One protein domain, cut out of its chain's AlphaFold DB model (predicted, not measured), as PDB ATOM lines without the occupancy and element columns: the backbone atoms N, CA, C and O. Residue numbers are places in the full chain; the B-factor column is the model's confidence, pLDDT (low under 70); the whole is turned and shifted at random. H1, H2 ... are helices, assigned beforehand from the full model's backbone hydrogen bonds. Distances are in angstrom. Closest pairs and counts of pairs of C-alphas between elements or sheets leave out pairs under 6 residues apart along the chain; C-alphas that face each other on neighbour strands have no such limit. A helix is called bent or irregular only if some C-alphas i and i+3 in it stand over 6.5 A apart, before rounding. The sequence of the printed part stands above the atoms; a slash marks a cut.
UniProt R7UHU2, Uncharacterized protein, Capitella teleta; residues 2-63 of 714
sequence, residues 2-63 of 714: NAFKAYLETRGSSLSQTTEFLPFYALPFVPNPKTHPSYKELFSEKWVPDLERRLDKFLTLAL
ATOM      1  N   ASN A   2     101.701 119.432 129.255       80.50
ATOM      2  CA  ASN A   2     102.979 118.926 128.704       80.50
ATOM      3  C   ASN A   2     103.577 119.779 127.563       80.50
ATOM      4  O   ASN A   2     104.768 120.067 127.587       80.50
ATOM      5  N   ALA A   3     102.760 120.262 126.620       83.25
ATOM      6  CA  ALA A   3     103.223 121.160 125.554       83.25
ATOM      7  C   ALA A   3     103.746 122.518 126.077       83.25
ATOM      8  O   ALA A   3     104.712 123.054 125.544       83.25
ATOM      9  N   PHE A   4     103.147 123.051 127.148       83.56
ATOM     10  CA  PHE A   4     103.600 124.287 127.796       83.56
ATOM     11  C   PHE A   4     104.918 124.070 128.550       83.56
ATOM     12  O   PHE A   4     105.833 124.876 128.419       83.56
ATOM     13  N   LYS A   5     105.063 122.932 129.244       83.88
ATOM     14  CA  LYS A   5     106.335 122.518 129.856       83.88
ATOM     15  C   LYS A   5     107.456 122.437 128.809       83.88
ATOM     16  O   LYS A   5     108.476 123.096 128.963       83.88
ATOM     17  N   ALA A   6     107.220 121.726 127.704       86.25
ATOM     18  CA  ALA A   6     108.187 121.605 126.612       86.25
ATOM     19  C   ALA A   6     108.527 122.959 125.956       86.25
ATOM     20  O   ALA A   6     109.662 123.170 125.534       86.25
ATOM     21  N   TYR A   7     107.577 123.899 125.884       88.44
ATOM     22  CA  TYR A   7     107.850 125.268 125.437       88.44
ATOM     23  C   TYR A   7     108.793 126.003 126.401       88.44
ATOM     24  O   TYR A   7     109.807 126.536 125.954       88.44
ATOM     25  N   LEU A   8     108.496 125.991 127.705       86.62
ATOM     26  CA  LEU A   8     109.308 126.641 128.744       86.62
ATOM     27  C   LEU A   8     110.732 126.069 128.831       86.62
ATOM     28  O   LEU A   8     111.680 126.828 129.007       86.62
ATOM     29  N   GLU A   9     110.887 124.755 128.655       84.62
ATOM     30  CA  GLU A   9     112.182 124.059 128.646       84.62
ATOM     31  C   GLU A   9     112.980 124.273 127.344       84.62
ATOM     32  O   GLU A   9     114.174 123.987 127.306       84.62
ATOM     33  N   THR A  10     112.356 124.794 126.278       87.69
ATOM     34  CA  THR A  10     113.008 125.046 124.979       87.69
ATOM     35  C   THR A  10     113.003 126.533 124.613       87.69
ATOM     36  O   THR A  10     113.801 127.305 125.141       87.69
ATOM     37  N   ARG A  11     112.113 126.964 123.707       83.19
ATOM     38  CA  ARG A  11     112.059 128.335 123.159       83.19
ATOM     39  C   ARG A  11     111.736 129.385 124.216       83.19
ATOM     40  O   ARG A  11     112.138 130.531 124.071       83.19
ATOM     41  N   GLY A  12     110.980 128.995 125.238       83.50
ATOM     42  CA  GLY A  12     110.607 129.858 126.345       83.50
ATOM     43  C   GLY A  12     111.735 130.071 127.349       83.50
ATOM     44  O   GLY A  12     111.647 131.022 128.102       83.50
ATOM     45  N   SER A  13     112.791 129.248 127.378       83.69
ATOM     46  CA  SER A  13     113.793 129.226 128.464       83.69
ATOM     47  C   SER A  13     114.422 130.587 128.805       83.69
ATOM     48  O   SER A  13     114.647 130.871 129.981       83.69
ATOM     49  N   SER A  14     114.622 131.469 127.822       82.88
ATOM     50  CA  SER A  14     115.118 132.840 128.020       82.88
ATOM     51  C   SER A  14     114.176 133.742 128.830       82.88
ATOM     52  O   SER A  14     114.646 134.654 129.505       82.88
ATOM     53  N   LEU A  15     112.867 133.469 128.833       82.56
ATOM     54  CA  LEU A  15     111.859 134.221 129.591       82.56
ATOM     55  C   LEU A  15     112.009 134.050 131.113       82.56
ATOM     56  O   LEU A  15     111.484 134.867 131.864       82.56
ATOM     57  N   SER A  16     112.769 133.051 131.575       81.94
ATOM     58  CA  SER A  16     113.107 132.863 132.995       81.94
ATOM     59  C   SER A  16     113.944 134.009 133.578       81.94
ATOM     60  O   SER A  16     113.992 134.177 134.792       81.94
ATOM     61  N   GLN A  17     114.574 134.825 132.725       82.50
ATOM     62  CA  GLN A  17     115.312 136.023 133.136       82.50
ATOM     63  C   GLN A  17     114.383 137.161 133.592       82.50
ATOM     64  O   GLN A  17     114.819 138.052 134.320       82.50
ATOM     65  N   THR A  18     113.105 137.129 133.202       84.19
ATOM     66  CA  THR A  18     112.096 138.097 133.642       84.19
ATOM     67  C   THR A  18     111.418 137.580 134.906       84.19
ATOM     68  O   THR A  18     110.699 136.580 134.881       84.19
ATOM     69  N   THR A  19     111.611 138.284 136.022       82.38
ATOM     70  CA  THR A  19     111.113 137.883 137.350       82.38
ATOM     71  C   THR A  19     109.597 137.672 137.399       82.38
ATOM     72  O   THR A  19     109.128 136.770 138.090       82.38
ATOM     73  N   GLU A  20     108.833 138.438 136.616       81.56
ATOM     74  CA  GLU A  20     107.372 138.327 136.490       81.56
ATOM     75  C   GLU A  20     106.903 136.983 135.904       81.56
ATOM     76  O   GLU A  20     105.802 136.523 136.212       81.56
ATOM     77  N   PHE A  21     107.729 136.315 135.089       83.00
ATOM     78  CA  PHE A  21     107.370 135.046 134.449       83.00
ATOM     79  C   PHE A  21     107.771 133.809 135.264       83.00
ATOM     80  O   PHE A  21     107.266 132.717 134.996       83.00
ATOM     81  N   LEU A  22     108.610 133.958 136.296       83.50
ATOM     82  CA  LEU A  22     109.085 132.847 137.134       83.50
ATOM     83  C   LEU A  22     107.969 131.965 137.736       83.50
ATOM     84  O   LEU A  22     108.123 130.741 137.685       83.50
ATOM     85  N   PRO A  23     106.825 132.489 138.235       83.44
ATOM     86  CA  PRO A  23     105.742 131.639 138.741       83.44
ATOM     87  C   PRO A  23     105.227 130.642 137.689       83.44
ATOM     88  O   PRO A  23     104.967 129.476 137.982       83.44
ATOM     89  N   PHE A  24     105.161 131.051 136.422       83.81
ATOM     90  CA  PHE A  24     104.644 130.214 135.339       83.81
ATOM     91  C   PHE A  24     105.557 129.019 135.006       83.81
ATOM     92  O   PHE A  24     105.077 128.044 134.431       83.81
ATOM     93  N   TYR A  25     106.826 129.028 135.435       86.06
ATOM     94  CA  TYR A  25     107.716 127.860 135.350       86.06
ATOM     95  C   TYR A  25     107.408 126.786 136.395       86.06
ATOM     96  O   TYR A  25     107.640 125.606 136.139       86.06
ATOM     97  N   ALA A  26     106.837 127.161 137.542       84.50
ATOM     98  CA  ALA A  26     106.349 126.202 138.529       84.50
ATOM     99  C   ALA A  26     105.003 125.579 138.109       84.50
ATOM    100  O   ALA A  26     104.708 124.444 138.477       84.50
ATOM    101  N   LEU A  27     104.203 126.287 137.301       83.81
ATOM    102  CA  LEU A  27     102.844 125.895 136.902       83.81
ATOM    103  C   LEU A  27     102.692 124.446 136.374       83.81
ATOM    104  O   LEU A  27     101.708 123.806 136.748       83.81
ATOM    105  N   PRO A  28     103.610 123.870 135.564       84.75
ATOM    106  CA  PRO A  28     103.511 122.473 135.124       84.75
ATOM    107  C   PRO A  28     103.703 121.425 136.227       84.75
ATOM    108  O   PRO A  28     103.384 120.261 135.999       84.75
ATOM    109  N   PHE A  29     104.238 121.820 137.383       82.56
ATOM    110  CA  PHE A  29     104.562 120.948 138.514       82.56
ATOM    111  C   PHE A  29     103.586 121.115 139.694       82.56
ATOM    112  O   PHE A  29     103.663 120.371 140.668       82.56
ATOM    113  N   VAL A  30     102.652 122.070 139.614       84.31
ATOM    114  CA  VAL A  30     101.609 122.288 140.626       84.31
ATOM    115  C   VAL A  30     100.503 121.237 140.450       84.31
ATOM    116  O   VAL A  30      99.888 121.208 139.384       84.31
ATOM    117  N   PRO A  31     100.178 120.411 141.469       78.31
ATOM    118  CA  PRO A  31      99.195 119.331 141.317       78.31
ATOM    119  C   PRO A  31      97.777 119.810 140.979       78.31
ATOM    120  O   PRO A  31      97.091 119.176 140.185       78.31
ATOM    121  N   ASN A  32      97.347 120.943 141.550       81.31
ATOM    122  CA  ASN A  32      96.025 121.540 141.319       81.31
ATOM    123  C   ASN A  32      96.135 123.038 140.965       81.31
ATOM    124  O   ASN A  32      95.904 123.897 141.818       81.31
ATOM    125  N   PRO A  33      96.460 123.393 139.706       80.50
ATOM    126  CA  PRO A  33      96.640 124.790 139.303       80.50
ATOM    127  C   PRO A  33      95.390 125.665 139.472       80.50
ATOM    128  O   PRO A  33      95.504 126.838 139.811       80.50
ATOM    129  N   LYS A  34      94.191 125.093 139.284       79.94
ATOM    130  CA  LYS A  34      92.911 125.824 139.330       79.94
ATOM    131  C   LYS A  34      92.576 126.415 140.705       79.94
ATOM    132  O   LYS A  34      91.877 127.421 140.778       79.94
ATOM    133  N   THR A  35      93.040 125.792 141.791       80.88
ATOM    134  CA  THR A  35      92.772 126.239 143.171       80.88
ATOM    135  C   THR A  35      93.919 127.050 143.772       80.88
ATOM    136  O   THR A  35      93.748 127.659 144.824       80.88
ATOM    137  N   HIS A  36      95.079 127.083 143.113       83.06
ATOM    138  CA  HIS A  36      96.268 127.762 143.611       83.06
ATOM    139  C   HIS A  36      96.141 129.294 143.467       83.06
ATOM    140  O   HIS A  36      95.877 129.764 142.354       83.06
ATOM    141  N   PRO A  37      96.379 130.098 144.526       80.75
ATOM    142  CA  PRO A  37      96.149 131.547 144.504       80.75
ATOM    143  C   PRO A  37      96.801 132.281 143.325       80.75
ATOM    144  O   PRO A  37      96.147 133.095 142.684       80.75
ATOM    145  N   SER A  38      98.045 131.934 142.978       80.56
ATOM    146  CA  SER A  38      98.809 132.578 141.894       80.56
ATOM    147  C   SER A  38      98.319 132.272 140.471       80.56
ATOM    148  O   SER A  38      98.770 132.925 139.537       80.56
ATOM    149  N   TYR A  39      97.459 131.265 140.277       83.25
ATOM    150  CA  TYR A  39      97.059 130.791 138.939       83.25
ATOM    151  C   TYR A  39      95.544 130.693 138.746       83.25
ATOM    152  O   TYR A  39      95.091 130.558 137.612       83.25
ATOM    153  N   LYS A  40      94.755 130.790 139.826       82.81
ATOM    154  CA  LYS A  40      93.285 130.722 139.813       82.81
ATOM    155  C   LYS A  40      92.649 131.638 138.759       82.81
ATOM    156  O   LYS A  40      91.677 131.243 138.124       82.81
ATOM    157  N   GLU A  41      93.205 132.832 138.553       82.25
ATOM    158  CA  GLU A  41      92.712 133.797 137.562       82.25
ATOM    159  C   GLU A  41      92.848 133.288 136.117       82.25
ATOM    160  O   GLU A  41      91.899 133.410 135.347       82.25
ATOM    161  N   LEU A  42      93.963 132.627 135.774       82.50
ATOM    162  CA  LEU A  42      94.236 132.065 134.437       82.50
ATOM    163  C   LEU A  42      93.216 130.996 134.020       82.50
ATOM    164  O   LEU A  42      92.974 130.781 132.838       82.50
ATOM    165  N   PHE A  43      92.647 130.298 135.006       83.38
ATOM    166  CA  PHE A  43      91.646 129.249 134.816       83.38
ATOM    167  C   PHE A  43      90.212 129.739 135.064       83.38
ATOM    168  O   PHE A  43      89.300 128.916 135.151       83.38
ATOM    169  N   SER A  44      90.002 131.053 135.189       85.62
ATOM    170  CA  SER A  44      88.663 131.639 135.223       85.62
ATOM    171  C   SER A  44      88.061 131.708 133.817       85.62
ATOM    172  O   SER A  44      88.759 131.975 132.839       85.62
ATOM    173  N   GLU A  45      86.746 131.518 133.708       82.81
ATOM    174  CA  GLU A  45      86.031 131.523 132.419       82.81
ATOM    175  C   GLU A  45      86.115 132.873 131.687       82.81
ATOM    176  O   GLU A  45      85.992 132.929 130.467       82.81
ATOM    177  N   LYS A  46      86.388 133.962 132.419       84.62
ATOM    178  CA  LYS A  46      86.548 135.315 131.865       84.62
ATOM    179  C   LYS A  46      87.945 135.582 131.298       84.62
ATOM    180  O   LYS A  46      88.093 136.481 130.476       84.62
ATOM    181  N   TRP A  47      88.961 134.806 131.687       88.19
ATOM    182  CA  TRP A  47      90.354 135.103 131.338       88.19
ATOM    183  C   TRP A  47      90.644 135.005 129.839       88.19
ATOM    184  O   TRP A  47      91.359 135.858 129.314       88.19
ATOM    185  N   VAL A  48      90.073 134.011 129.145       85.06
ATOM    186  CA  VAL A  48      90.237 133.863 127.687       85.06
ATOM    187  C   VAL A  48      89.547 135.015 126.934       85.06
ATOM    188  O   VAL A  48      90.271 135.729 126.241       85.06
ATOM    189  N   PRO A  49      88.244 135.317 127.142       87.75
ATOM    190  CA  PRO A  49      87.608 136.499 126.548       87.75
ATOM    191  C   PRO A  49      88.333 137.818 126.853       87.75
ATOM    192  O   PRO A  49      88.484 138.672 125.978       87.75
ATOM    193  N   ASP A  50      88.832 138.003 128.079       88.31
ATOM    194  CA  ASP A  50      89.581 139.207 128.446       88.31
ATOM    195  C   ASP A  50      90.980 139.259 127.827       88.31
ATOM    196  O   ASP A  50      91.509 140.348 127.597       88.31
ATOM    197  N   LEU A  51      91.617 138.117 127.561       88.50
ATOM    198  CA  LEU A  51      92.871 138.058 126.814       88.50
ATOM    199  C   LEU A  51      92.640 138.359 125.328       88.50
ATOM    200  O   LEU A  51      93.372 139.173 124.773       88.50
ATOM    201  N   GLU A  52      91.607 137.780 124.716       88.31
ATOM    202  CA  GLU A  52      91.210 138.044 123.328       88.31
ATOM    203  C   GLU A  52      90.865 139.523 123.125       88.31
ATOM    204  O   GLU A  52      91.425 140.167 122.243       88.31
ATOM    205  N   ARG A  53      90.060 140.113 124.015       89.25
ATOM    206  CA  ARG A  53      89.718 141.546 124.004       89.25
ATOM    207  C   ARG A  53      90.934 142.459 124.198       89.25
ATOM    208  O   ARG A  53      91.011 143.530 123.594       89.25
ATOM    209  N   ARG A  54      91.902 142.065 125.037       87.56
ATOM    210  CA  ARG A  54      93.176 142.797 125.194       87.56
ATOM    211  C   ARG A  54      94.063 142.661 123.959       87.56
ATOM    212  O   ARG A  54      94.696 143.645 123.581       87.56
ATOM    213  N   LEU A  55      94.095 141.485 123.335       87.25
ATOM    214  CA  LEU A  55      94.835 141.229 122.105       87.25
ATOM    215  C   LEU A  55      94.239 142.011 120.932       87.25
ATOM    216  O   LEU A  55      94.990 142.668 120.228       87.25
ATOM    217  N   ASP A  56      92.920 142.014 120.764       84.56
ATOM    218  CA  ASP A  56      92.214 142.789 119.740       84.56
ATOM    219  C   ASP A  56      92.477 144.297 119.884       84.56
ATOM    220  O   ASP A  56      92.922 144.955 118.940       84.56
ATOM    221  N   LYS A  57      92.348 144.834 121.107       85.94
ATOM    222  CA  LYS A  57      92.717 146.225 121.406       85.94
ATOM    223  C   LYS A  57      94.198 146.502 121.119       85.94
ATOM    224  O   LYS A  57      94.523 147.553 120.570       85.94
ATOM    225  N   PHE A  58      95.103 145.585 121.467       85.31
ATOM    226  CA  PHE A  58      96.530 145.721 121.164       85.31
ATOM    227  C   PHE A  58      96.801 145.699 119.655       85.31
ATOM    228  O   PHE A  58      97.516 146.566 119.165       85.31
ATOM    229  N   LEU A  59      96.214 144.759 118.910       81.69
ATOM    230  CA  LEU A  59      96.362 144.645 117.460       81.69
ATOM    231  C   LEU A  59      95.816 145.894 116.764       81.69
ATOM    232  O   LEU A  59      96.518 146.462 115.937       81.69
ATOM    233  N   THR A  60      94.647 146.389 117.171       79.06
ATOM    234  CA  THR A  60      94.045 147.632 116.659       79.06
ATOM    235  C   THR A  60      94.933 148.865 116.889       79.06
ATOM    236  O   THR A  60      94.971 149.768 116.057       79.06
ATOM    237  N   LEU A  61      95.687 148.912 117.995       79.25
ATOM    238  CA  LEU A  61      96.597 150.022 118.318       79.25
ATOM    239  C   LEU A  61      98.007 149.862 117.712       79.25
ATOM    240  O   LEU A  61      98.652 150.856 117.373       79.25
ATOM    241  N   ALA A  62      98.506 148.631 117.584       77.62
ATOM    242  CA  ALA A  62      99.851 148.322 117.096       77.62
ATOM    243  C   ALA A  62      99.913 148.215 115.562       77.62
ATOM    244  O   ALA A  62     100.868 148.695 114.938       77.62
ATOM    245  N   LEU A  63      98.887 147.624 114.942       74.94
ATOM    246  CA  LEU A  63      98.712 147.575 113.495       74.94
ATOM    247  C   LEU A  63      98.137 148.910 113.020       74.94
ATOM    248  O   LEU A  63      96.931 149.083 112.869       74.94
TER     249      LEU A  63
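This is residues 2 to 63 of the 714 residues of an uncharacterized protein of Capitella teleta (UniProt R7UHU2). The model is an open arch: three short helices, H1, H2 and H3, form a small cluster as one leg, a long link of residues 30 to 46 makes the bow, and the long helix H4 is the other leg, sticking out with no contact to the other helices. The printed part has 62 residues, with four named helices in the order H1, H2, H3, H4 and no named strand; the class is all helix. The whole is loose, with a radius of gyration of the C-alphas of 13.8 A and spans of 36 by 28 by 22 A.

H1, residues 2 to 9, and H3, residues 19 to 29, touch, closest at the C-alphas of Lys 5 and Pro 28, 6.0 A apart. They run opposite ways at a steep tilt of 40 degrees. H2, residues 13 to 17, is close to H1 but not clearly touching: their closest C-alphas, of Tyr 7 and Ser 13, are 7.8 A apart. H2 and H3 only just touch, with 3 pairs of C-alphas within 8 A, and only at the corner by their link; the closest C-alphas, of Ser 16 and Leu 22, are 5.8 A apart. H4, residues 47 to 62, is apart from H1, H2 and H3. In H1 and H4 every O i to N i+4 pair is within hydrogen-bond range; H2 has 0 of 1 and H3 1 of 7, against 2 of 2 and 6 of 8 O i to N i+3 pairs.

H1 begins at C-alpha 2, (102.979, 118.926, 128.704). H2 is neither bent nor irregular, but only just: C-alphas 14 and 17 are 6.0 A apart. H3 measures 18.2 A from first to last C-alpha and is irregular, with C-alphas 20 and 23 at 7.2 A. H4 measures 21.6 A and ends at C-alpha 62, (99.851, 148.322, 117.096).

The C-alphas of Pro 31 and Leu 63 are the two farthest apart, at 39.6 A. The links H1 to H2 and H2 to H3 are tight; H3 to H4 is long, with 17 residues. Residues 45 to 50 and 52 to 63 stand free, and so do 17 to 22. The printed part has no cut; its mean pLDDT is 83.6, and no printed residue is under 70.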